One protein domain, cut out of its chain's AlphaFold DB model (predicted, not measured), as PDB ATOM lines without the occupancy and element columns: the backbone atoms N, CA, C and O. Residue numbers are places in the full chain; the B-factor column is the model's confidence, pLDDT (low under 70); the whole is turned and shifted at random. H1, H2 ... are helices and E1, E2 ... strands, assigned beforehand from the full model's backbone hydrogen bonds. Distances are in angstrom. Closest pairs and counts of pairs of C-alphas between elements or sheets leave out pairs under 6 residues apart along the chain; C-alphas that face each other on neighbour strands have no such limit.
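Overview. This is residues 64 to 235 of the 280 residues of a protein of Streptomyces sp. SceaMP-e96 (UniProt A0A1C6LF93). A small sheet of three parallel strands, in order E1 E2 E3, lies between helices, with H1 and H6 over one face and H3 over the other. Long H4 packs beside H3, H5 beside H4, and the loop before H4 makes one end of the longest axis. The printed part has 172 residues, with six named helices and three named strands in the order E1 H1 H2 H3 E2 H4 E3 H5 H6; it is mostly helix, though under half of the residues are in named elements. It is compact, with a radius of gyration of the C-alphas of 14.9 A and spans of 44 by 31 by 29 A.

Arrangement. Inner strand E2, residues 143 to 147, is parallel to E1, residues 66 to 70, with N 69 and O 145 2.8 A apart, and to E3, residues 198 to 201, with N 201 and O 146 2.8 A apart, both within hydrogen-bond range. H1, residues 73 to 85, and H6, residues 224 to 233, are on the same face at heights of 8.6 A and 8.7 A over the sheet; they touch, the C-alphas of Ala 83 and Ala 228 closest at 4.8 A. H3, residues 126 to 136, is on the opposite face at 9.0 A: three layers, helices on both faces. H4, residues 172 to 192, touches H3, C-alphas 129 and 187 closest at 5.1 A, at a shallow tilt of 17 degrees. H5, residues 208 to 215, touches H4 with C-alphas 209 and 181 closest at 4.6 A, and only grazes the sheet. H2, residues 95 to 102, and H3 form a helical hairpin but only just touch, with 3 pairs of C-alphas within 8 A. E2, H4 and E3 form a strand-helix-strand unit, parallel neighbours joined through a helix, with a right-handed crossover; E1, H1 H2 H3 and E2 form another. In the six helices every O i to N i+4 pair is within hydrogen-bond range.

Along the chain. E1 begins at C-alpha 66 (157.887, 116.894, 132.610), and H6 ends at C-alpha 233 (158.674, 116.644, 119.721). H4 is 30.2 A long, H1 18.1 A, H3 15.4 A and E2 13.3 A.

Size, cuts and confidence. The C-alphas of Gly 168 and Thr 235 are the two farthest apart, 46.1 A. The printed part has no cut; the links H2 to H3 and E2 to H4 are long, and pLDDT is under 70 at residues 156 to 173.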
ATOM      1  N   HIS A  64     162.268 112.428 129.496       95.94
ATOM      2  CA  HIS A  64     160.821 112.561 129.332       95.94
ATOM      3  C   HIS A  64     160.112 113.098 130.583       95.94
ATOM      4  O   HIS A  64     158.887 113.142 130.595       95.94
ATOM      5  N   ARG A  65     160.839 113.458 131.652       98.06
ATOM      6  CA  ARG A  65     160.233 113.900 132.917       98.06
ATOM      7  C   ARG A  65     159.807 115.359 132.805       98.06
ATOM      8  O   ARG A  65     160.643 116.261 132.763       98.06
ATOM      9  N   THR A  66     158.506 115.583 132.767       98.50
ATOM     10  CA  THR A  66     157.887 116.894 132.610       98.50
ATOM     11  C   THR A  66     157.307 117.355 133.936       98.50
ATOM     12  O   THR A  66     156.536 116.639 134.578       98.50
ATOM     13  N   ALA A  67     157.654 118.573 134.342       98.69
ATOM     14  CA  ALA A  67     156.942 119.264 135.407       98.69
ATOM     15  C   ALA A  67     155.817 120.108 134.807       98.69
ATOM     16  O   ALA A  67     156.053 120.902 133.894       98.69
ATOM     17  N   VAL A  68     154.606 119.947 135.332       98.75
ATOM     18  CA  VAL A  68     153.449 120.763 134.961       98.75
ATOM     19  C   VAL A  68     153.273 121.856 136.010       98.75
ATOM     20  O   VAL A  68     153.240 121.576 137.204       98.75
ATOM     21  N   CYS A  69     153.166 123.100 135.564       98.56
ATOM     22  CA  CYS A  69     152.890 124.283 136.370       98.56
ATOM     23  C   CYS A  69     151.526 124.839 135.941       98.56
ATOM     24  O   CYS A  69     151.300 125.029 134.746       98.56
ATOM     25  N   THR A  70     150.614 125.067 136.883       97.25
ATOM     26  CA  THR A  70     149.236 125.497 136.603       97.25
ATOM     27  C   THR A  70     148.739 126.497 137.638       97.25
ATOM     28  O   THR A  70     149.153 126.452 138.790       97.25
ATOM     29  N   ASP A  71     147.819 127.378 137.260       89.38
ATOM     30  CA  ASP A  71     147.085 128.249 138.188       89.38
ATOM     31  C   ASP A  71     145.778 127.655 138.724       89.38
ATOM     32  O   ASP A  71     145.177 128.236 139.629       89.38
ATOM     33  N   GLY A  72     145.367 126.492 138.209       86.50
ATOM     34  CA  GLY A  72     144.254 125.732 138.768       86.50
ATOM     35  C   GLY A  72     144.293 124.237 138.451       86.50
ATOM     36  O   GLY A  72     144.685 123.810 137.357       86.50
ATOM     37  N   GLY A  73     143.826 123.428 139.403       81.31
ATOM     38  CA  GLY A  73     143.925 121.967 139.359       81.31
ATOM     39  C   GLY A  73     143.250 121.293 138.161       81.31
ATOM     40  O   GLY A  73     143.755 120.284 137.675       81.31
ATOM     41  N   GLY A  74     142.164 121.865 137.625       88.88
ATOM     42  CA  GLY A  74     141.497 121.333 136.428       88.88
ATOM     43  C   GLY A  74     142.391 121.363 135.183       88.88
ATOM     44  O   GLY A  74     142.522 120.354 134.492       88.88
ATOM     45  N   HIS A  75     143.069 122.489 134.936       89.19
ATOM     46  CA  HIS A  75     144.036 122.613 133.838       89.19
ATOM     47  C   HIS A  75     145.254 121.721 134.063       89.19
ATOM     48  O   HIS A  75     145.713 121.073 133.127       89.19
ATOM     49  N   GLY A  76     145.728 121.634 135.310       95.56
ATOM     50  CA  GLY A  76     146.856 120.779 135.677       95.56
ATOM     51  C   GLY A  76     146.605 119.306 135.371       95.56
ATOM     52  O   GLY A  76     147.459 118.664 134.767       95.56
ATOM     53  N   ALA A  77     145.429 118.785 135.736       96.81
ATOM     54  CA  ALA A  77     145.056 117.398 135.465       96.81
ATOM     55  C   ALA A  77     144.980 117.109 133.957       96.81
ATOM     56  O   ALA A  77     145.598 116.162 133.483       96.81
ATOM     57  N   ILE A  78     144.311 117.973 133.184       97.31
ATOM     58  CA  ILE A  78     144.203 117.816 131.723       97.31
ATOM     59  C   ILE A  78     145.582 117.912 131.055       97.31
ATOM     60  O   ILE A  78     145.875 117.170 130.120       97.31
ATOM     61  N   ALA A  79     146.451 118.809 131.526       98.12
ATOM     62  CA  ALA A  79     147.812 118.931 131.016       98.12
ATOM     63  C   ALA A  79     148.678 117.715 131.347       98.12
ATOM     64  O   ALA A  79     149.461 117.296 130.496       98.12
ATOM     65  N   ALA A  80     148.516 117.125 132.535       98.25
ATOM     66  CA  ALA A  80     149.177 115.875 132.884       98.25
ATOM     67  C   ALA A  80     148.716 114.733 131.964       98.25
ATOM     68  O   ALA A  80     149.558 114.110 131.319       98.25
ATOM     69  N   ASP A  81     147.401 114.547 131.796       98.38
ATOM     70  CA  ASP A  81     146.831 113.533 130.897       98.38
ATOM     71  C   ASP A  81     147.319 113.715 129.450       98.38
ATOM     72  O   ASP A  81     147.681 112.749 128.769       98.38
ATOM     73  N   ALA A  82     147.360 114.960 128.962       98.31
ATOM     74  CA  ALA A  82     147.841 115.285 127.623       98.31
ATOM     75  C   ALA A  82     149.345 115.007 127.465       98.31
ATOM     76  O   ALA A  82     149.762 114.465 126.438       98.31
ATOM     77  N   ALA A  83     150.158 115.346 128.470       98.12
ATOM     78  CA  ALA A  83     151.590 115.064 128.481       98.12
ATOM     79  C   ALA A  83     151.863 113.552 128.466       98.12
ATOM     80  O   ALA A  83     152.642 113.082 127.634       98.12
ATOM     81  N   GLU A  84     151.181 112.782 129.316       98.00
ATOM     82  CA  GLU A  84     151.302 111.320 129.356       98.00
ATOM     83  C   GLU A  84     150.832 110.674 128.048       98.00
ATOM     84  O   GLU A  84     151.519 109.818 127.486       98.00
ATOM     85  N   SER A  85     149.720 111.154 127.485       97.44
ATOM     86  CA  SER A  85     149.217 110.708 126.178       97.44
ATOM     87  C   SER A  85     150.190 111.002 125.030       97.44
ATOM     88  O   SER A  85     150.210 110.278 124.033       97.44
ATOM     89  N   ALA A  86     151.018 112.043 125.162       95.69
ATOM     90  CA  ALA A  86     152.080 112.380 124.216       95.69
ATOM     91  C   ALA A  86     153.385 111.585 124.445       95.69
ATOM     92  O   ALA A  86     154.344 111.758 123.692       95.69
ATOM     93  N   GLY A  87     153.433 110.697 125.446       94.88
ATOM     94  CA  GLY A  87     154.603 109.874 125.768       94.88
ATOM     95  C   GLY A  87     155.635 110.562 126.667       94.88
ATOM     96  O   GLY A  87     156.791 110.132 126.710       94.88
ATOM     97  N   LEU A  88     155.247 111.632 127.363       97.38
ATOM     98  CA  LEU A  88     156.023 112.221 128.456       97.38
ATOM     99  C   LEU A  88     155.663 111.528 129.781       97.38
ATOM    100  O   LEU A  88     154.683 110.795 129.868       97.38
ATOM    101  N   ALA A  89     156.458 111.754 130.822       98.12
ATOM    102  CA  ALA A  89     156.182 111.300 132.180       98.12
ATOM    103  C   ALA A  89     155.982 112.512 133.091       98.12
ATOM    104  O   ALA A  89     156.759 113.461 133.012       98.12
ATOM    105  N   VAL A  90     155.008 112.460 133.999       98.50
ATOM    106  CA  VAL A  90     154.740 113.529 134.977       98.50
ATOM    107  C   VAL A  90     154.987 112.986 136.394       98.50
ATOM    108  O   VAL A  90     154.045 112.757 137.147       98.50
ATOM    109  N   PRO A  91     156.249 112.679 136.765       98.19
ATOM    110  CA  PRO A  91     156.544 112.050 138.049       98.19
ATOM    111  C   PRO A  91     156.306 113.018 139.208       98.19
ATOM    112  O   PRO A  91     156.523 114.223 139.069       98.19
ATOM    113  N   GLU A  92     155.933 112.482 140.370       98.44
ATOM    114  CA  GLU A  92     155.909 113.254 141.612       98.44
ATOM    115  C   GLU A  92     157.302 113.836 141.908       98.44
ATOM    116  O   GLU A  92     158.308 113.130 141.802       98.44
ATOM    117  N   LEU A  93     157.361 115.121 142.275       98.62
ATOM    118  CA  LEU A  93     158.615 115.777 142.642       98.62
ATOM    119  C   LEU A  93     159.133 115.266 143.989       98.62
ATOM    120  O   LEU A  93     158.373 115.082 144.941       98.62
ATOM    121  N   GLY A  94     160.450 115.105 144.098       98.50
ATOM    122  CA  GLY A  94     161.105 114.674 145.323       98.50
ATOM    123  C   GLY A  94     160.929 115.662 146.489       98.50
ATOM    124  O   GLY A  94     160.739 116.864 146.281       98.50
ATOM    125  N   PRO A  95     161.072 115.205 147.751       98.31
ATOM    126  CA  PRO A  95     160.831 116.039 148.934       98.31
ATOM    127  C   PRO A  95     161.626 117.353 148.961       98.31
ATOM    128  O   PRO A  95     161.109 118.380 149.397       98.31
ATOM    129  N   ALA A  96     162.866 117.349 148.460       98.12
ATOM    130  CA  ALA A  96     163.705 118.546 148.391       98.12
ATOM    131  C   ALA A  96     163.155 119.594 147.405       98.12
ATOM    132  O   ALA A  96     163.166 120.791 147.701       98.12
ATOM    133  N   ALA A  97     162.638 119.152 146.254       98.38
ATOM    134  CA  ALA A  97     161.984 120.025 145.287       98.38
ATOM    135  C   ALA A  97     160.682 120.599 145.853       98.38
ATOM    136  O   ALA A  97     160.490 121.816 145.818       98.38
ATOM    137  N   GLN A  98     159.844 119.752 146.463       98.62
ATOM    138  CA  GLN A  98     158.610 120.192 147.118       98.62
ATOM    139  C   GLN A  98     158.895 121.227 148.217       98.62
ATOM    140  O   GLN A  98     158.233 122.261 148.287       98.62
ATOM    141  N   GLN A  99     159.924 121.004 149.043       98.12
ATOM    142  CA  GLN A  99     160.318 121.940 150.099       98.12
ATOM    143  C   GLN A  99     160.779 123.289 149.535       98.12
ATOM    144  O   GLN A  99     160.415 124.332 150.071       98.12
ATOM    145  N   ARG A 100     161.536 123.291 148.433       97.62
ATOM    146  CA  ARG A 100     161.939 124.527 147.751       97.62
ATOM    147  C   ARG A 100     160.732 125.278 147.190       97.62
ATOM    148  O   ARG A 100     160.634 126.486 147.388       97.62
ATOM    149  N   LEU A 101     159.793 124.579 146.554       98.31
ATOM    150  CA  LEU A 101     158.560 125.182 146.038       98.31
ATOM    151  C   LEU A 101     157.703 125.778 147.165       98.31
ATOM    152  O   LEU A 101     157.182 126.878 147.012       98.31
ATOM    153  N   ARG A 102     157.641 125.129 148.334       97.94
ATOM    154  CA  ARG A 102     156.957 125.657 149.532       97.94
ATOM    155  C   ARG A 102     157.529 126.975 150.056       97.94
ATOM    156  O   ARG A 102     156.821 127.684 150.753       97.94
ATOM    157  N   THR A 103     158.782 127.315 149.748       97.44
ATOM    158  CA  THR A 103     159.332 128.639 150.106       97.44
ATOM    159  C   THR A 103     158.926 129.751 149.138       97.44
ATOM    160  O   THR A 103     159.080 130.922 149.469       97.44
ATOM    161  N   LEU A 104     158.437 129.388 147.947       96.44
ATOM    162  CA  LEU A 104     158.045 130.317 146.884       96.44
ATOM    163  C   LEU A 104     156.528 130.508 146.823       96.44
ATOM    164  O   LEU A 104     156.051 131.581 146.465       96.44
ATOM    165  N   LEU A 105     155.786 129.454 147.155       96.94
ATOM    166  CA  LEU A 105     154.338 129.385 147.038       96.94
ATOM    167  C   LEU A 105     153.664 129.451 148.407       96.94
ATOM    168  O   LEU A 105     154.220 129.020 149.416       96.94
ATOM    169  N   TRP A 106     152.439 129.966 148.434       96.00
ATOM    170  CA  TRP A 106     151.627 130.003 149.647       96.00
ATOM    171  C   TRP A 106     151.125 128.616 150.079       96.00
ATOM    172  O   TRP A 106     151.253 127.612 149.371       96.00
ATOM    173  N   GLU A 107     150.548 128.556 151.275       95.38
ATOM    174  CA  GLU A 107     150.133 127.313 151.931       95.38
ATOM    175  C   GLU A 107     149.142 126.493 151.089       95.38
ATOM    176  O   GLU A 107     149.251 125.268 151.024       95.38
ATOM    177  N   GLN A 108     148.232 127.165 150.383       94.62
ATOM    178  CA  GLN A 108     147.171 126.544 149.590       94.62
ATOM    179  C   GLN A 108     147.665 125.888 148.293       94.62
ATOM    180  O   GLN A 108     146.926 125.111 147.693       94.62
ATOM    181  N   SER A 109     148.895 126.171 147.855       97.06
ATOM    182  CA  SER A 109     149.444 125.572 146.639       97.06
ATOM    183  C   SER A 109     149.702 124.074 146.782       97.06
ATOM    184  O   SER A 109     150.090 123.580 147.847       97.06
ATOM    185  N   ALA A 110     149.575 123.348 145.672       97.38
ATOM    186  CA  ALA A 110     150.073 121.981 145.555       97.38
ATOM    187  C   ALA A 110     151.485 122.003 144.956       97.38
ATOM    188  O   ALA A 110     151.732 122.685 143.967       97.38
ATOM    189  N   VAL A 111     152.422 121.261 145.551       97.81
ATOM    190  CA  VAL A 111     153.855 121.288 145.178       97.81
ATOM    191  C   VAL A 111     154.392 119.935 144.703       97.81
ATOM    192  O   VAL A 111     155.602 119.782 144.597       97.81
ATOM    193  N   GLY A 112     153.507 118.961 144.467       96.38
ATOM    194  CA  GLY A 112     153.856 117.621 143.985       96.38
ATOM    195  C   GLY A 112     154.238 117.656 142.507       96.38
ATOM    196  O   GLY A 112     155.292 118.155 142.154       96.38
ATOM    197  N   ASN A 113     153.395 117.128 141.629       97.94
ATOM    198  CA  ASN A 113     153.396 117.390 140.187       97.94
ATOM    199  C   ASN A 113     152.041 116.878 139.671       97.94
ATOM    200  O   ASN A 113     151.773 115.691 139.857       97.94
ATOM    201  N   PRO A 114     151.161 117.712 139.097       98.38
ATOM    202  CA  PRO A 114     151.324 119.135 138.792       98.38
ATOM    203  C   PRO A 114     151.568 120.038 140.011       98.38
ATOM    204  O   PRO A 114     151.097 119.768 141.116       98.38
ATOM    205  N   VAL A 115     152.310 121.123 139.793       98.50
ATOM    206  CA  VAL A 115     152.457 122.236 140.737       98.50
ATOM    207  C   VAL A 115     151.332 123.232 140.475       98.50
ATOM    208  O   VAL A 115     151.279 123.833 139.403       98.50
ATOM    209  N   ASP A 116     150.439 123.390 141.450       97.81
ATOM    210  CA  ASP A 116     149.266 124.264 141.372       97.81
ATOM    211  C   ASP A 116     149.479 125.520 142.226       97.81
ATOM    212  O   ASP A 116     149.593 125.452 143.455       97.81
ATOM    213  N   LEU A 117     149.529 126.680 141.570       96.56
ATOM    214  CA  LEU A 117     149.656 127.988 142.207       96.56
ATOM    215  C   LEU A 117     148.391 128.371 142.990       96.56
ATOM    216  O   LEU A 117     148.445 129.308 143.783       96.56
ATOM    217  N   ALA A 118     147.274 127.664 142.808       93.75
ATOM    218  CA  ALA A 118     146.007 127.869 143.505       93.75
ATOM    219  C   ALA A 118     145.462 129.309 143.397       93.75
ATOM    220  O   ALA A 118     144.833 129.800 144.329       93.75
ATOM    221  N   GLY A 119     145.725 129.997 142.279       88.31
ATOM    222  CA  GLY A 119     145.352 131.402 142.062       88.31
ATOM    223  C   GLY A 119     146.347 132.448 142.592       88.31
ATOM    224  O   GLY A 119     146.065 133.642 142.523       88.31
ATOM    225  N   MET A 120     147.533 132.057 143.087       91.81
ATOM    226  CA  MET A 120     148.530 133.004 143.630       91.81
ATOM    227  C   MET A 120     148.944 134.088 142.622       91.81
ATOM    228  O   MET A 120     149.256 135.213 143.017       91.81
ATOM    229  N   GLY A 121     148.892 133.774 141.324       89.69
ATOM    230  CA  GLY A 121     149.159 134.714 140.236       89.69
ATOM    231  C   GLY A 121     148.288 135.974 140.269       89.69
ATOM    232  O   GLY A 121     148.760 137.047 139.903       89.69
ATOM    233  N   GLU A 122     147.056 135.876 140.781       88.25
ATOM    234  CA  GLU A 122     146.126 137.010 140.897       88.25
ATOM    235  C   GLU A 122     146.560 138.024 141.962       88.25
ATOM    236  O   GLU A 122     146.138 139.177 141.936       88.25
ATOM    237  N   GLN A 123     147.412 137.602 142.901       87.69
ATOM    238  CA  GLN A 123     147.998 138.472 143.923       87.69
ATOM    239  C   GLN A 123     149.439 138.852 143.584       87.69
ATOM    240  O   GLN A 123     149.874 139.965 143.875       87.69
ATOM    241  N   ASN A 124     150.181 137.928 142.973       91.56
ATOM    242  CA  ASN A 124     151.568 138.115 142.591       91.56
ATOM    243  C   ASN A 124     151.884 137.362 141.285       91.56
ATOM    244  O   ASN A 124     152.248 136.181 141.341       91.56
ATOM    245  N   PRO A 125     151.832 138.030 140.118       93.31
ATOM    246  CA  PRO A 125     152.170 137.415 138.835       93.31
ATOM    247  C   PRO A 125     153.580 136.808 138.787       93.31
ATOM    248  O   PRO A 125     153.786 135.803 138.114       93.31
ATOM    249  N   HIS A 126     154.539 137.330 139.561       96.06
ATOM    250  CA  HIS A 126     155.906 136.795 139.590       96.06
ATOM    251  C   HIS A 126     155.987 135.351 140.100       96.06
ATOM    252  O   HIS A 126     156.945 134.646 139.787       96.06
ATOM    253  N   SER A 127     154.953 134.868 140.802       96.50
ATOM    254  CA  SER A 127     154.865 133.471 141.243       96.50
ATOM    255  C   SER A 127     154.986 132.468 140.087       96.50
ATOM    256  O   SER A 127     155.592 131.410 140.276       96.50
ATOM    257  N   TYR A 128     154.518 132.796 138.874       97.81
ATOM    258  CA  TYR A 128     154.731 131.948 137.693       97.81
ATOM    259  C   TYR A 128     156.213 131.871 137.314       97.81
ATOM    260  O   TYR A 128     156.751 130.779 137.128       97.81
ATOM    261  N   GLY A 129     156.885 133.022 137.223       98.06
ATOM    262  CA  GLY A 129     158.295 133.115 136.849       98.06
ATOM    263  C   GLY A 129     159.215 132.447 137.866       98.06
ATOM    264  O   GLY A 129     160.121 131.704 137.479       98.06
ATOM    265  N   ASP A 130     158.943 132.640 139.155       98.31
ATOM    266  CA  ASP A 130     159.686 132.019 140.253       98.31
ATOM    267  C   ASP A 130     159.520 130.494 140.252       98.31
ATOM    268  O   ASP A 130     160.507 129.757 140.342       98.31
ATOM    269  N   THR A 131     158.288 130.010 140.068       98.50
ATOM    270  CA  THR A 131     157.981 128.573 140.013       98.50
ATOM    271  C   THR A 131     158.610 127.916 138.789       98.50
ATOM    272  O   THR A 131     159.300 126.905 138.914       98.50
ATOM    273  N   VAL A 132     158.452 128.509 137.602       98.62
ATOM    274  CA  VAL A 132     159.060 128.003 136.362       98.62
ATOM    275  C   VAL A 132     160.584 127.986 136.470       98.62
ATOM    276  O   VAL A 132     161.212 126.990 136.110       98.62
ATOM    277  N   GLY A 133     161.195 129.043 137.015       98.56
ATOM    278  CA  GLY A 133     162.636 129.090 137.258       98.56
ATOM    279  C   GLY A 133     163.107 128.007 138.231       98.56
ATOM    280  O   GLY A 133     164.136 127.365 137.999       98.56
ATOM    281  N   ALA A 134     162.342 127.749 139.296       98.62
ATOM    282  CA  ALA A 134     162.635 126.678 140.241       98.62
ATOM    283  C   ALA A 134     162.576 125.296 139.576       98.62
ATOM    284  O   ALA A 134     163.531 124.534 139.731       98.62
ATOM    285  N   LEU A 135     161.523 125.013 138.800       98.69
ATOM    286  CA  LEU A 135     161.321 123.744 138.092       98.69
ATOM    287  C   LEU A 135     162.399 123.484 137.034       98.69
ATOM    288  O   LEU A 135     162.977 122.400 136.991       98.69
ATOM    289  N   LEU A 136     162.742 124.489 136.221       98.25
ATOM    290  CA  LEU A 136     163.806 124.372 135.216       98.25
ATOM    291  C   LEU A 136     165.174 124.053 135.847       98.25
ATOM    292  O   LEU A 136     166.019 123.410 135.216       98.25
ATOM    293  N   ALA A 137     165.396 124.457 137.097       97.75
ATOM    294  CA  ALA A 137     166.630 124.190 137.831       97.75
ATOM    295  C   ALA A 137     166.692 122.795 138.491       97.75
ATOM    296  O   ALA A 137     167.745 122.440 139.010       97.75
ATOM    297  N   LEU A 138     165.614 122.001 138.492       97.94
ATOM    298  CA  LEU A 138     165.595 120.676 139.126       97.94
ATOM    299  C   LEU A 138     166.197 119.595 138.224       97.94
ATOM    300  O   LEU A 138     165.694 119.366 137.129       97.94
ATOM    301  N   ASP A 139     167.211 118.864 138.686       96.69
ATOM    302  CA  ASP A 139     167.808 117.743 137.932       96.69
ATOM    303  C   ASP A 139     166.828 116.586 137.683       96.69
ATOM    304  O   ASP A 139     167.009 115.791 136.758       96.69
ATOM    305  N   GLU A 140     165.770 116.489 138.493       97.19
ATOM    306  CA  GLU A 140     164.698 115.507 138.321       97.19
ATOM    307  C   GLU A 140     163.676 115.867 137.224       97.19
ATOM    308  O   GLU A 140     162.837 115.038 136.878       97.19
ATOM    309  N   VAL A 141     163.791 117.063 136.635       98.12
ATOM    310  CA  VAL A 141     162.911 117.595 135.585       98.12
ATOM    311  C   VAL A 141     163.704 117.813 134.297       98.12
ATOM    312  O   VAL A 141     164.738 118.486 134.298       98.12
ATOM    313  N   ASP A 142     163.194 117.290 133.184       98.12
ATOM    314  CA  ASP A 142     163.791 117.404 131.848       98.12
ATOM    315  C   ASP A 142     163.116 118.495 130.997       98.12
ATOM    316  O   ASP A 142     163.756 119.083 130.122       98.12
ATOM    317  N   SER A 143     161.841 118.796 131.265       98.25
ATOM    318  CA  SER A 143     161.090 119.871 130.605       98.25
ATOM    319  C   SER A 143     159.969 120.434 131.485       98.25
ATOM    320  O   SER A 143     159.568 119.806 132.465       98.25
ATOM    321  N   VAL A 144     159.473 121.630 131.158       98.62
ATOM    322  CA  VAL A 144     158.388 122.291 131.901       98.62
ATOM    323  C   VAL A 144     157.240 122.661 130.966       98.62
ATOM    324  O   VAL A 144     157.459 123.245 129.902       98.62
ATOM    325  N   MET A 145     156.015 122.364 131.398       98.56
ATOM    326  CA  MET A 145     154.777 122.840 130.787       98.56
ATOM    327  C   MET A 145     154.094 123.821 131.736       98.56
ATOM    328  O   MET A 145     153.731 123.441 132.845       98.56
ATOM    329  N   LEU A 146     153.903 125.067 131.310       98.62
ATOM    330  CA  LEU A 146     152.988 125.994 131.979       98.62
ATOM    331  C   LEU A 146     151.620 125.896 131.299       98.62
ATOM    332  O   LEU A 146     151.566 125.881 130.074       98.62
ATOM    333  N   THR A 147     150.530 125.827 132.056       97.81
ATOM    334  CA  THR A 147     149.162 125.750 131.520       97.81
ATOM    335  C   THR A 147     148.213 126.644 132.311       97.81
ATOM    336  O   THR A 147     148.409 126.834 133.509       97.81
ATOM    337  N   GLY A 148     147.190 127.175 131.637       92.75
ATOM    338  CA  GLY A 148     146.082 127.895 132.258       92.75
ATOM    339  C   GLY A 148     146.011 129.376 131.880       92.75
ATOM    340  O   GLY A 148     145.959 129.722 130.696       92.75
ATOM    341  N   TYR A 149     145.918 130.247 132.882       89.44
ATOM    342  CA  TYR A 149     145.434 131.623 132.736       89.44
ATOM    343  C   TYR A 149     146.515 132.676 132.466       89.44
ATOM    344  O   TYR A 149     146.187 133.838 132.225       89.44
ATOM    345  N   PHE A 150     147.800 132.310 132.470       93.44
ATOM    346  CA  PHE A 150     148.884 133.256 132.175       93.44
ATOM    347  C   PHE A 150     148.643 133.965 130.829       93.44
ATOM    348  O   PHE A 150     148.482 133.300 129.809       93.44
ATOM    349  N   GLY A 151     148.590 135.299 130.816       90.62
ATOM    350  CA  GLY A 151     148.144 136.115 129.675       90.62
ATOM    351  C   GLY A 151     146.798 136.814 129.910       90.62
ATOM    352  O   GLY A 151     146.465 137.786 129.228       90.62
ATOM    353  N   GLY A 152     146.005 136.338 130.871       88.88
ATOM    354  CA  GLY A 152     144.658 136.827 131.144       88.88
ATOM    355  C   GLY A 152     144.588 138.109 131.972       88.88
ATOM    356  O   GLY A 152     143.544 138.767 131.974       88.88
ATOM    357  N   TYR A 153     145.672 138.529 132.638       85.25
ATOM    358  CA  TYR A 153     145.672 139.765 133.438       85.25
ATOM    359  C   TYR A 153     145.714 141.028 132.582       85.25
ATOM    360  O   TYR A 153     145.358 142.106 133.053       85.25
ATOM    361  N   SER A 154     146.132 140.904 131.324       80.50
ATOM    362  CA  SER A 154     146.142 141.989 130.341       80.50
ATOM    363  C   SER A 154     144.979 141.913 129.341       80.50
ATOM    364  O   SER A 154     144.801 142.825 128.529       80.50
ATOM    365  N   ALA A 155     144.171 140.848 129.390       75.94
ATOM    366  CA  ALA A 155     143.096 140.614 128.435       75.94
ATOM    367  C   ALA A 155     141.864 141.493 128.717       75.94
ATOM    368  O   ALA A 155     141.339 141.543 129.828       75.94
ATOM    369  N   ALA A 156     141.380 142.169 127.670       61.72
ATOM    370  CA  ALA A 156     140.248 143.095 127.752       61.72
ATOM    371  C   ALA A 156     138.878 142.397 127.864       61.72
ATOM    372  O   ALA A 156     137.933 142.996 128.374       61.72
ATOM    373  N   THR A 157     138.775 141.147 127.403       59.38
ATOM    374  CA  THR A 157     137.538 140.349 127.386       59.38
ATOM    375  C   THR A 157     137.847 138.935 127.860       59.38
ATOM    376  O   THR A 157     138.799 138.330 127.377       59.38
ATOM    377  N   GLY A 158     137.067 138.412 128.813       58.88
ATOM    378  CA  GLY A 158     137.300 137.090 129.420       58.88
ATOM    379  C   GLY A 158     138.523 137.017 130.348       58.88
ATOM    380  O   GLY A 158     138.698 136.014 131.035       58.88
ATOM    381  N   GLY A 159     139.331 138.084 130.370       59.47
ATOM    382  CA  GLY A 159     140.466 138.336 131.251       59.47
ATOM    383  C   GLY A 159     140.066 138.841 132.641       59.47
ATOM    384  O   GLY A 159     139.016 139.464 132.799       59.47
ATOM    385  N   LEU A 160     140.956 138.691 133.624       63.84
ATOM    386  CA  LEU A 160     140.864 139.360 134.929       63.84
ATOM    387  C   LEU A 160     141.292 140.843 134.835       63.84
ATOM    388  O   LEU A 160     141.163 141.596 135.796       63.84
ATOM    389  N   GLY A 161     141.786 141.268 133.663       53.69
ATOM    390  CA  GLY A 161     142.281 142.616 133.361       53.69
ATOM    391  C   GLY A 161     141.291 143.594 132.716       53.69
ATOM    392  O   GLY A 161     141.708 144.686 132.322       53.69
ATOM    393  N   GLY A 162     140.015 143.224 132.558       50.09
ATOM    394  CA  GLY A 162     139.018 144.026 131.834       50.09
ATOM    395  C   GLY A 162     138.789 145.446 132.398       50.09
ATOM    396  O   GLY A 162     139.114 145.733 133.556       50.09
ATOM    397  N   PRO A 163     138.222 146.374 131.595       44.12
ATOM    398  CA  PRO A 163     137.856 147.706 132.069       44.12
ATOM    399  C   PRO A 163     136.754 147.565 133.127       44.12
ATOM    400  O   PRO A 163     135.614 147.275 132.794       44.12
ATOM    401  N   ALA A 164     137.128 147.782 134.388       44.19
ATOM    402  CA  ALA A 164     136.353 147.466 135.587       44.19
ATOM    403  C   ALA A 164     136.270 145.959 135.883       44.19
ATOM    404  O   ALA A 164     135.291 145.287 135.582       44.19
ATOM    405  N   ALA A 165     137.272 145.456 136.610       43.91
ATOM    406  CA  ALA A 165     136.987 144.440 137.608       43.91
ATOM    407  C   ALA A 165     135.809 144.952 138.459       43.91
ATOM    408  O   ALA A 165     135.913 145.994 139.112       43.91
ATOM    409  N   GLU A 166     134.685 144.237 138.446       43.25
ATOM    410  CA  GLU A 166     133.492 144.514 139.262       43.25
ATOM    411  C   GLU A 166     133.781 144.461 140.786       43.25
ATOM    412  O   GLU A 166     132.894 144.665 141.607       43.25
ATOM    413  N   SER A 167     135.044 144.264 141.181       43.00
ATOM    414  CA  SER A 167     135.577 144.294 142.546       43.00
ATOM    415  C   SER A 167     136.244 145.624 142.954       43.00
ATOM    416  O   SER A 167     136.971 145.679 143.945       43.00
ATOM    417  N   GLY A 168     135.998 146.730 142.243       38.78
ATOM    418  CA  GLY A 168     136.203 148.080 142.798       38.78
ATOM    419  C   GLY A 168     137.653 148.569 142.944       38.78
ATOM    420  O   GLY A 168     137.884 149.573 143.614       38.78
ATOM    421  N   THR A 169     138.639 147.938 142.298       43.62
ATOM    422  CA  THR A 169     140.036 148.420 142.292       43.62
ATOM    423  C   THR A 169     140.499 148.775 140.879       43.62
ATOM    424  O   THR A 169     141.223 148.038 140.217       43.62
ATOM    425  N   ALA A 170     140.133 149.971 140.409       42.56
ATOM    426  CA  ALA A 170     140.478 150.494 139.076       42.56
ATOM    427  C   ALA A 170     142.000 150.584 138.764       42.56
ATOM    428  O   ALA A 170     142.377 150.903 137.638       42.56
ATOM    429  N   GLY A 171     142.879 150.295 139.735       47.00
ATOM    430  CA  GLY A 171     144.337 150.205 139.567       47.00
ATOM    431  C   GLY A 171     144.921 148.784 139.573       47.00
ATOM    432  O   GLY A 171     146.040 148.606 139.095       47.00
ATOM    433  N   GLY A 172     144.185 147.774 140.059       54.34
ATOM    434  CA  GLY A 172     144.697 146.408 140.247       54.34
ATOM    435  C   GLY A 172     145.001 145.692 138.930       54.34
ATOM    436  O   GLY A 172     146.104 145.185 138.745       54.34
ATOM    437  N   GLY A 173     144.083 145.756 137.959       66.44
ATOM    438  CA  GLY A 173     144.258 145.099 136.656       66.44
ATOM    439  C   GLY A 173     145.467 145.608 135.858       66.44
ATOM    440  O   GLY A 173     146.161 144.826 135.219       66.44
ATOM    441  N   ARG A 174     145.800 146.906 135.950       73.25
ATOM    442  CA  ARG A 174     146.990 147.467 135.277       73.25
ATOM    443  C   ARG A 174     148.297 147.012 135.922       73.25
ATOM    444  O   ARG A 174     149.256 146.744 135.205       73.25
ATOM    445  N   ALA A 175     148.339 146.935 137.252       81.06
ATOM    446  CA  ALA A 175     149.512 146.450 137.975       81.06
ATOM    447  C   ALA A 175     149.744 144.952 137.719       81.06
ATOM    448  O   ALA A 175     150.876 144.554 137.462       81.06
ATOM    449  N   LEU A 176     148.676 144.147 137.698       85.31
ATOM    450  CA  LEU A 176     148.753 142.725 137.358       85.31
ATOM    451  C   LEU A 176     149.192 142.506 135.908       85.31
ATOM    452  O   LEU A 176     150.081 141.696 135.670       85.31
ATOM    453  N   ALA A 177     148.662 143.275 134.952       87.69
ATOM    454  CA  ALA A 177     149.109 143.224 133.559       87.69
ATOM    455  C   ALA A 177     150.602 143.577 133.401       87.69
ATOM    456  O   ALA A 177     151.315 142.932 132.634       87.69
ATOM    457  N   ALA A 178     151.089 144.586 134.131       90.31
ATOM    458  CA  ALA A 178     152.506 144.952 134.123       90.31
ATOM    459  C   ALA A 178     153.382 143.863 134.766       90.31
ATOM    460  O   ALA A 178     154.414 143.498 134.204       90.31
ATOM    461  N   GLY A 179     152.951 143.309 135.903       93.31
ATOM    462  CA  GLY A 179     153.634 142.198 136.567       93.31
ATOM    463  C   GLY A 179     153.670 140.934 135.708       93.31
ATOM    464  O   GLY A 179     154.691 140.257 135.656       93.31
ATOM    465  N   GLU A 180     152.595 140.634 134.977       94.69
ATOM    466  CA  GLU A 180     152.524 139.519 134.026       94.69
ATOM    467  C   GLU A 180     153.546 139.676 132.891       94.69
ATOM    468  O   GLU A 180     154.248 138.724 132.547       94.69
ATOM    469  N   LEU A 181     153.672 140.884 132.333       96.12
ATOM    470  CA  LEU A 181     154.657 141.167 131.292       96.12
ATOM    471  C   LEU A 181     156.094 141.037 131.816       96.12
ATOM    472  O   LEU A 181     156.924 140.396 131.172       96.12
ATOM    473  N   GLU A 182     156.384 141.574 133.002       97.50
ATOM    474  CA  GLU A 182     157.697 141.405 133.640       97.50
ATOM    475  C   GLU A 182     157.997 139.925 133.921       97.50
ATOM    476  O   GLU A 182     159.105 139.441 133.692       97.50
ATOM    477  N   THR A 183     156.983 139.167 134.331       98.00
ATOM    478  CA  THR A 183     157.096 137.722 134.545       98.00
ATOM    479  C   THR A 183     157.423 136.976 133.249       98.00
ATOM    480  O   THR A 183     158.243 136.059 133.265       98.00
ATOM    481  N   ALA A 184     156.861 137.385 132.105       98.44
ATOM    482  CA  ALA A 184     157.222 136.811 130.808       98.44
ATOM    483  C   ALA A 184     158.710 137.033 130.482       98.44
ATOM    484  O   ALA A 184     159.400 136.100 130.060       98.44
ATOM    485  N   HIS A 185     159.239 138.234 130.744       98.50
ATOM    486  CA  HIS A 185     160.671 138.515 130.603       98.50
ATOM    487  C   HIS A 185     161.519 137.678 131.570       98.50
ATOM    488  O   HIS A 185     162.534 137.104 131.169       98.50
ATOM    489  N   GLN A 186     161.085 137.538 132.824       98.38
ATOM    490  CA  GLN A 186     161.751 136.701 133.819       98.38
ATOM    491  C   GLN A 186     161.813 135.227 133.372       98.38
ATOM    492  O   GLN A 186     162.877 134.605 133.426       98.38
ATOM    493  N   MET A 187     160.707 134.671 132.872       98.44
ATOM    494  CA  MET A 187     160.650 133.309 132.328       98.44
ATOM    495  C   MET A 187     161.581 133.133 131.125       98.44
ATOM    496  O   MET A 187     162.286 132.125 131.043       98.44
ATOM    497  N   ALA A 188     161.638 134.117 130.224       97.69
ATOM    498  CA  ALA A 188     162.576 134.117 129.104       97.69
ATOM    499  C   ALA A 188     164.039 134.063 129.582       97.69
ATOM    500  O   ALA A 188     164.834 133.278 129.056       97.69
ATOM    501  N   VAL A 189     164.389 134.827 130.623       98.06
ATOM    502  CA  VAL A 189     165.726 134.796 131.241       98.06
ATOM    503  C   VAL A 189     166.029 133.431 131.863       98.06
ATOM    504  O   VAL A 189     167.137 132.920 131.685       98.06
ATOM    505  N   HIS A 190     165.076 132.819 132.569       97.75
ATOM    506  CA  HIS A 190     165.258 131.481 133.146       97.75
ATOM    507  C   HIS A 190     165.458 130.423 132.065       97.75
ATOM    508  O   HIS A 190     166.416 129.650 132.129       97.75
ATOM    509  N   ALA A 191     164.615 130.431 131.029       96.00
ATOM    510  CA  ALA A 191     164.735 129.519 129.900       96.00
ATOM    511  C   ALA A 191     166.089 129.689 129.191       96.00
ATOM    512  O   ALA A 191     166.749 128.702 128.869       96.00
ATOM    513  N   ALA A 192     166.573 130.920 128.994       94.94
ATOM    514  CA  ALA A 192     167.874 131.199 128.375       94.94
ATOM    515  C   ALA A 192     169.072 130.543 129.093       94.94
ATOM    516  O   ALA A 192     170.085 130.274 128.451       94.94
ATOM    517  N   ARG A 193     168.963 130.246 130.395       95.00
ATOM    518  CA  ARG A 193     170.055 129.691 131.217       95.00
ATOM    519  C   ARG A 193     170.143 128.166 131.220       95.00
ATOM    520  O   ARG A 193     171.074 127.617 131.801       95.00
ATOM    521  N   THR A 194     169.188 127.478 130.607       93.88
ATOM    522  CA  THR A 194     169.107 126.012 130.598       93.88
ATOM    523  C   THR A 194     168.923 125.487 129.180       93.88
ATOM    524  O   THR A 194     168.503 126.227 128.300       93.88
ATOM    525  N   ALA A 195     169.220 124.212 128.937       92.44
ATOM    526  CA  ALA A 195     168.861 123.534 127.688       92.44
ATOM    527  C   ALA A 195     167.426 122.974 127.711       92.44
ATOM    528  O   ALA A 195     166.880 122.632 126.659       92.44
ATOM    529  N   LYS A 196     166.814 122.897 128.901       95.69
ATOM    530  CA  LYS A 196     165.494 122.300 129.108       95.69
ATOM    531  C   LYS A 196     164.411 123.096 128.371       95.69
ATOM    532  O   LYS A 196     164.396 124.327 128.462       95.69
ATOM    533  N   PRO A 197     163.522 122.424 127.623       97.19
ATOM    534  CA  PRO A 197     162.364 123.059 127.014       97.19
ATOM    535  C   PRO A 197     161.396 123.620 128.058       97.19
ATOM    536  O   PRO A 197     161.122 122.982 129.076       97.19
ATOM    537  N   LEU A 198     160.842 124.786 127.744       98.00
ATOM    538  CA  LEU A 198     159.653 125.347 128.369       98.00
ATOM    539  C   LEU A 198     158.623 125.543 127.259       98.00
ATOM    540  O   LEU A 198     158.955 126.126 126.228       98.00
ATOM    541  N   VAL A 199     157.404 125.059 127.470       98.25
ATOM    542  CA  VAL A 199     156.259 125.298 126.585       98.25
ATOM    543  C   VAL A 199     155.116 125.852 127.416       98.25
ATOM    544  O   VAL A 199     154.909 125.427 128.554       98.25
ATOM    545  N   VAL A 200     154.383 126.806 126.850       98.38
ATOM    546  CA  VAL A 200     153.232 127.416 127.514       98.38
ATOM    547  C   VAL A 200     151.964 127.069 126.751       98.38
ATOM    548  O   VAL A 200     151.849 127.326 125.557       98.38
ATOM    549  N   GLN A 201     150.994 126.505 127.450       98.00
ATOM    550  CA  GLN A 201     149.601 126.572 127.056       98.00
ATOM    551  C   GLN A 201     148.968 127.769 127.771       98.00
ATOM    552  O   GLN A 201     149.151 127.948 128.972       98.00
ATOM    553  N   SER A 202     148.236 128.594 127.029       96.31
ATOM    554  CA  SER A 202     147.522 129.744 127.580       96.31
ATOM    555  C   SER A 202     146.133 129.852 126.968       96.31
ATOM    556  O   SER A 202     145.953 129.644 125.768       96.31
ATOM    557  N   MET A 203     145.152 130.242 127.783       93.69
ATOM    558  CA  MET A 203     143.833 130.666 127.300       93.69
ATOM    559  C   MET A 203     143.864 131.986 126.516       93.69
ATOM    560  O   MET A 203     142.930 132.288 125.776       93.69
ATOM    561  N   PHE A 204     144.938 132.765 126.661       94.56
ATOM    562  CA  PHE A 204     145.160 134.058 126.015       94.56
ATOM    563  C   PHE A 204     146.491 134.041 125.247       94.56
ATOM    564  O   PHE A 204     147.402 134.815 125.553       94.56
ATOM    565  N   PRO A 205     146.645 133.165 124.238       95.19
ATOM    566  CA  PRO A 205     147.920 132.972 123.541       95.19
ATOM    567  C   PRO A 205     148.410 134.239 122.816       95.19
ATOM    568  O   PRO A 205     149.607 134.398 122.596       95.19
ATOM    569  N   ASP A 206     147.505 135.168 122.498       94.12
ATOM    570  CA  ASP A 206     147.813 136.428 121.811       94.12
ATOM    571  C   ASP A 206     148.132 137.597 122.768       94.12
ATOM    572  O   ASP A 206     148.389 138.727 122.327       94.12
ATOM    573  N   ALA A 207     148.120 137.359 124.086       93.31
ATOM    574  CA  ALA A 207     148.434 138.376 125.085       93.31
ATOM    575  C   ALA A 207     149.856 138.953 124.888       93.31
ATOM    576  O   ALA A 207     150.749 138.258 124.395       93.31
ATOM    577  N   PRO A 208     150.120 140.224 125.256       94.62
ATOM    578  CA  PRO A 208     151.463 140.813 125.180       94.62
ATOM    579  C   PRO A 208     152.553 139.984 125.886       94.62
ATOM    580  O   PRO A 208     153.649 139.818 125.351       94.62
ATOM    581  N   SER A 209     152.235 139.417 127.050       96.00
ATOM    582  CA  SER A 209     153.101 138.511 127.814       96.00
ATOM    583  C   SER A 209     153.398 137.217 127.042       96.00
ATOM    584  O   SER A 209     154.560 136.853 126.873       96.00
ATOM    585  N   CYS A 210     152.382 136.571 126.468       97.19
ATOM    586  CA  CYS A 210     152.548 135.392 125.612       97.19
ATOM    587  C   CYS A 210     153.379 135.683 124.352       97.19
ATOM    588  O   CYS A 210     154.278 134.914 124.012       97.19
ATOM    589  N   ARG A 211     153.159 136.823 123.685       96.94
ATOM    590  CA  ARG A 211     153.972 137.238 122.527       96.94
ATOM    591  C   ARG A 211     155.439 137.439 122.891       96.94
ATOM    592  O   ARG A 211     156.308 136.984 122.156       96.94
ATOM    593  N   THR A 212     155.704 138.021 124.059       97.62
ATOM    594  CA  THR A 212     157.064 138.173 124.598       97.62
ATOM    595  C   THR A 212     157.760 136.816 124.762       97.62
ATOM    596  O   THR A 212     158.936 136.674 124.426       97.62
ATOM    597  N   LEU A 213     157.036 135.789 125.222       97.25
ATOM    598  CA  LEU A 213     157.567 134.425 125.317       97.25
ATOM    599  C   LEU A 213     157.891 133.841 123.934       97.25
ATOM    600  O   LEU A 213     158.982 133.300 123.743       97.25
ATOM    601  N   VAL A 214     156.993 134.006 122.956       96.31
ATOM    602  CA  VAL A 214     157.212 133.541 121.574       96.31
ATOM    603  C   VAL A 214     158.440 134.206 120.950       96.31
ATOM    604  O   VAL A 214     159.271 133.518 120.357       96.31
ATOM    605  N   GLU A 215     158.599 135.518 121.123       95.44
ATOM    606  CA  GLU A 215     159.764 136.276 120.644       95.44
ATOM    607  C   GLU A 215     161.073 135.809 121.298       95.44
ATOM    608  O   GLU A 215     162.120 135.782 120.650       95.44
ATOM    609  N   ALA A 216     161.012 135.355 122.552       94.75
ATOM    610  CA  ALA A 216     162.127 134.726 123.260       94.75
ATOM    611  C   ALA A 216     162.376 133.251 122.870       94.75
ATOM    612  O   ALA A 216     163.283 132.609 123.412       94.75
ATOM    613  N   GLY A 217     161.598 132.692 121.938       94.56
ATOM    614  CA  GLY A 217     161.725 131.307 121.479       94.56
ATOM    615  C   GLY A 217     161.077 130.270 122.400       94.56
ATOM    616  O   GLY A 217     161.405 129.086 122.298       94.56
ATOM    617  N   ILE A 218     160.180 130.693 123.296       96.88
ATOM    618  CA  ILE A 218     159.324 129.823 124.109       96.88
ATOM    619  C   ILE A 218     157.983 129.687 123.374       96.88
ATOM    620  O   ILE A 218     157.251 130.670 123.262       96.88
ATOM    621  N   PRO A 219     157.639 128.508 122.835       97.19
ATOM    622  CA  PRO A 219     156.413 128.352 122.069       97.19
ATOM    623  C   PRO A 219     155.183 128.413 122.988       97.19
ATOM    624  O   PRO A 219     155.172 127.844 124.085       97.19
ATOM    625  N   VAL A 220     154.146 129.098 122.503       97.75
ATOM    626  CA  VAL A 220     152.865 129.280 123.193       97.75
ATOM    627  C   VAL A 220     151.742 128.690 122.342       97.75
ATOM    628  O   VAL A 220     151.683 128.946 121.139       97.75
ATOM    629  N   PHE A 221     150.847 127.918 122.957       97.62
ATOM    630  CA  PHE A 221     149.720 127.263 122.292       97.62
ATOM    631  C   PHE A 221     148.398 127.540 123.012       97.62
ATOM    632  O   PHE A 221     148.356 127.680 124.233       97.62
ATOM    633  N   ALA A 222     147.301 127.568 122.254       96.19
ATOM    634  CA  ALA A 222     145.953 127.630 122.822       96.19
ATOM    635  C   ALA A 222     145.499 126.265 123.377       96.19
ATOM    636  O   ALA A 222     144.860 126.193 124.426       96.19
ATOM    637  N   SER A 223     145.840 125.180 122.668       96.75
ATOM    638  CA  SER A 223     145.478 123.799 123.018       96.75
ATOM    639  C   SER A 223     146.519 123.161 123.936       96.75
ATOM    640  O   SER A 223     147.729 123.268 123.717       96.75
ATOM    641  N   THR A 224     146.024 122.443 124.940       97.12
ATOM    642  CA  THR A 224     146.829 121.649 125.872       97.12
ATOM    643  C   THR A 224     147.499 120.470 125.173       97.12
ATOM    644  O   THR A 224     148.677 120.201 125.399       97.12
ATOM    645  N   GLU A 225     146.794 119.812 124.259       97.31
ATOM    646  CA  GLU A 225     147.303 118.696 123.465       97.31
ATOM    647  C   GLU A 225     148.425 119.136 122.522       97.31
ATOM    648  O   GLU A 225     149.404 118.410 122.340       97.31
ATOM    649  N   ASP A 226     148.312 120.328 121.932       97.88
ATOM    650  CA  ASP A 226     149.363 120.881 121.080       97.88
ATOM    651  C   ASP A 226     150.613 121.247 121.886       97.88
ATOM    652  O   ASP A 226     151.721 120.937 121.449       97.88
ATOM    653  N   ALA A 227     150.454 121.826 123.079       97.94
ATOM    654  CA  ALA A 227     151.573 122.100 123.981       97.94
ATOM    655  C   ALA A 227     152.283 120.812 124.440       97.94
ATOM    656  O   ALA A 227     153.514 120.734 124.402       97.94
ATOM    657  N   ALA A 228     151.522 119.775 124.796       98.00
ATOM    658  CA  ALA A 228     152.068 118.465 125.140       98.00
ATOM    659  C   ALA A 228     152.810 117.824 123.953       98.00
ATOM    660  O   ALA A 228     153.942 117.356 124.097       98.00
ATOM    661  N   ARG A 229     152.221 117.861 122.748       96.50
ATOM    662  CA  ARG A 229     152.854 117.351 121.521       96.50
ATOM    663  C   ARG A 229     154.123 118.123 121.169       96.50
ATOM    664  O   ARG A 229     155.106 117.519 120.747       96.50
ATOM    665  N   ALA A 230     154.124 119.440 121.358       96.38
ATOM    666  CA  ALA A 230     155.300 120.279 121.165       96.38
ATOM    667  C   ALA A 230     156.448 119.859 122.094       96.38
ATOM    668  O   ALA A 230     157.565 119.655 121.619       96.38
ATOM    669  N   LEU A 231     156.180 119.655 123.389       96.12
ATOM    670  CA  LEU A 231     157.180 119.150 124.338       96.12
ATOM    671  C   LEU A 231     157.701 117.761 123.963       96.12
ATOM    672  O   LEU A 231     158.912 117.527 123.997       96.12
ATOM    673  N   ALA A 232     156.809 116.856 123.559       94.94
ATOM    674  CA  ALA A 232     157.190 115.525 123.104       94.94
ATOM    675  C   ALA A 232     158.124 115.590 121.884       94.94
ATOM    676  O   ALA A 232     159.183 114.967 121.895       94.94
ATOM    677  N   ALA A 233     157.815 116.430 120.889       93.44
ATOM    678  CA  ALA A 233     158.674 116.644 119.721       93.44
ATOM    679  C   ALA A 233     160.038 117.270 120.086       93.44
ATOM    680  O   ALA A 233     161.045 117.040 119.414       93.44
ATOM    681  N   MET A 234     160.101 118.061 121.162       93.31
ATOM    682  CA  MET A 234     161.351 118.618 121.691       93.31
ATOM    683  C   MET A 234     162.159 117.610 122.519       93.31
ATOM    684  O   MET A 234     163.290 117.917 122.900       93.31
ATOM    685  N   THR A 235     161.634 116.417 122.788       90.38
ATOM    686  CA  THR A 235     162.327 115.391 123.564       90.38
ATOM    687  C   THR A 235     163.060 114.433 122.636       90.38
ATOM    688  O   THR A 235     162.471 113.774 121.782       90.38
TER     689      THR A 235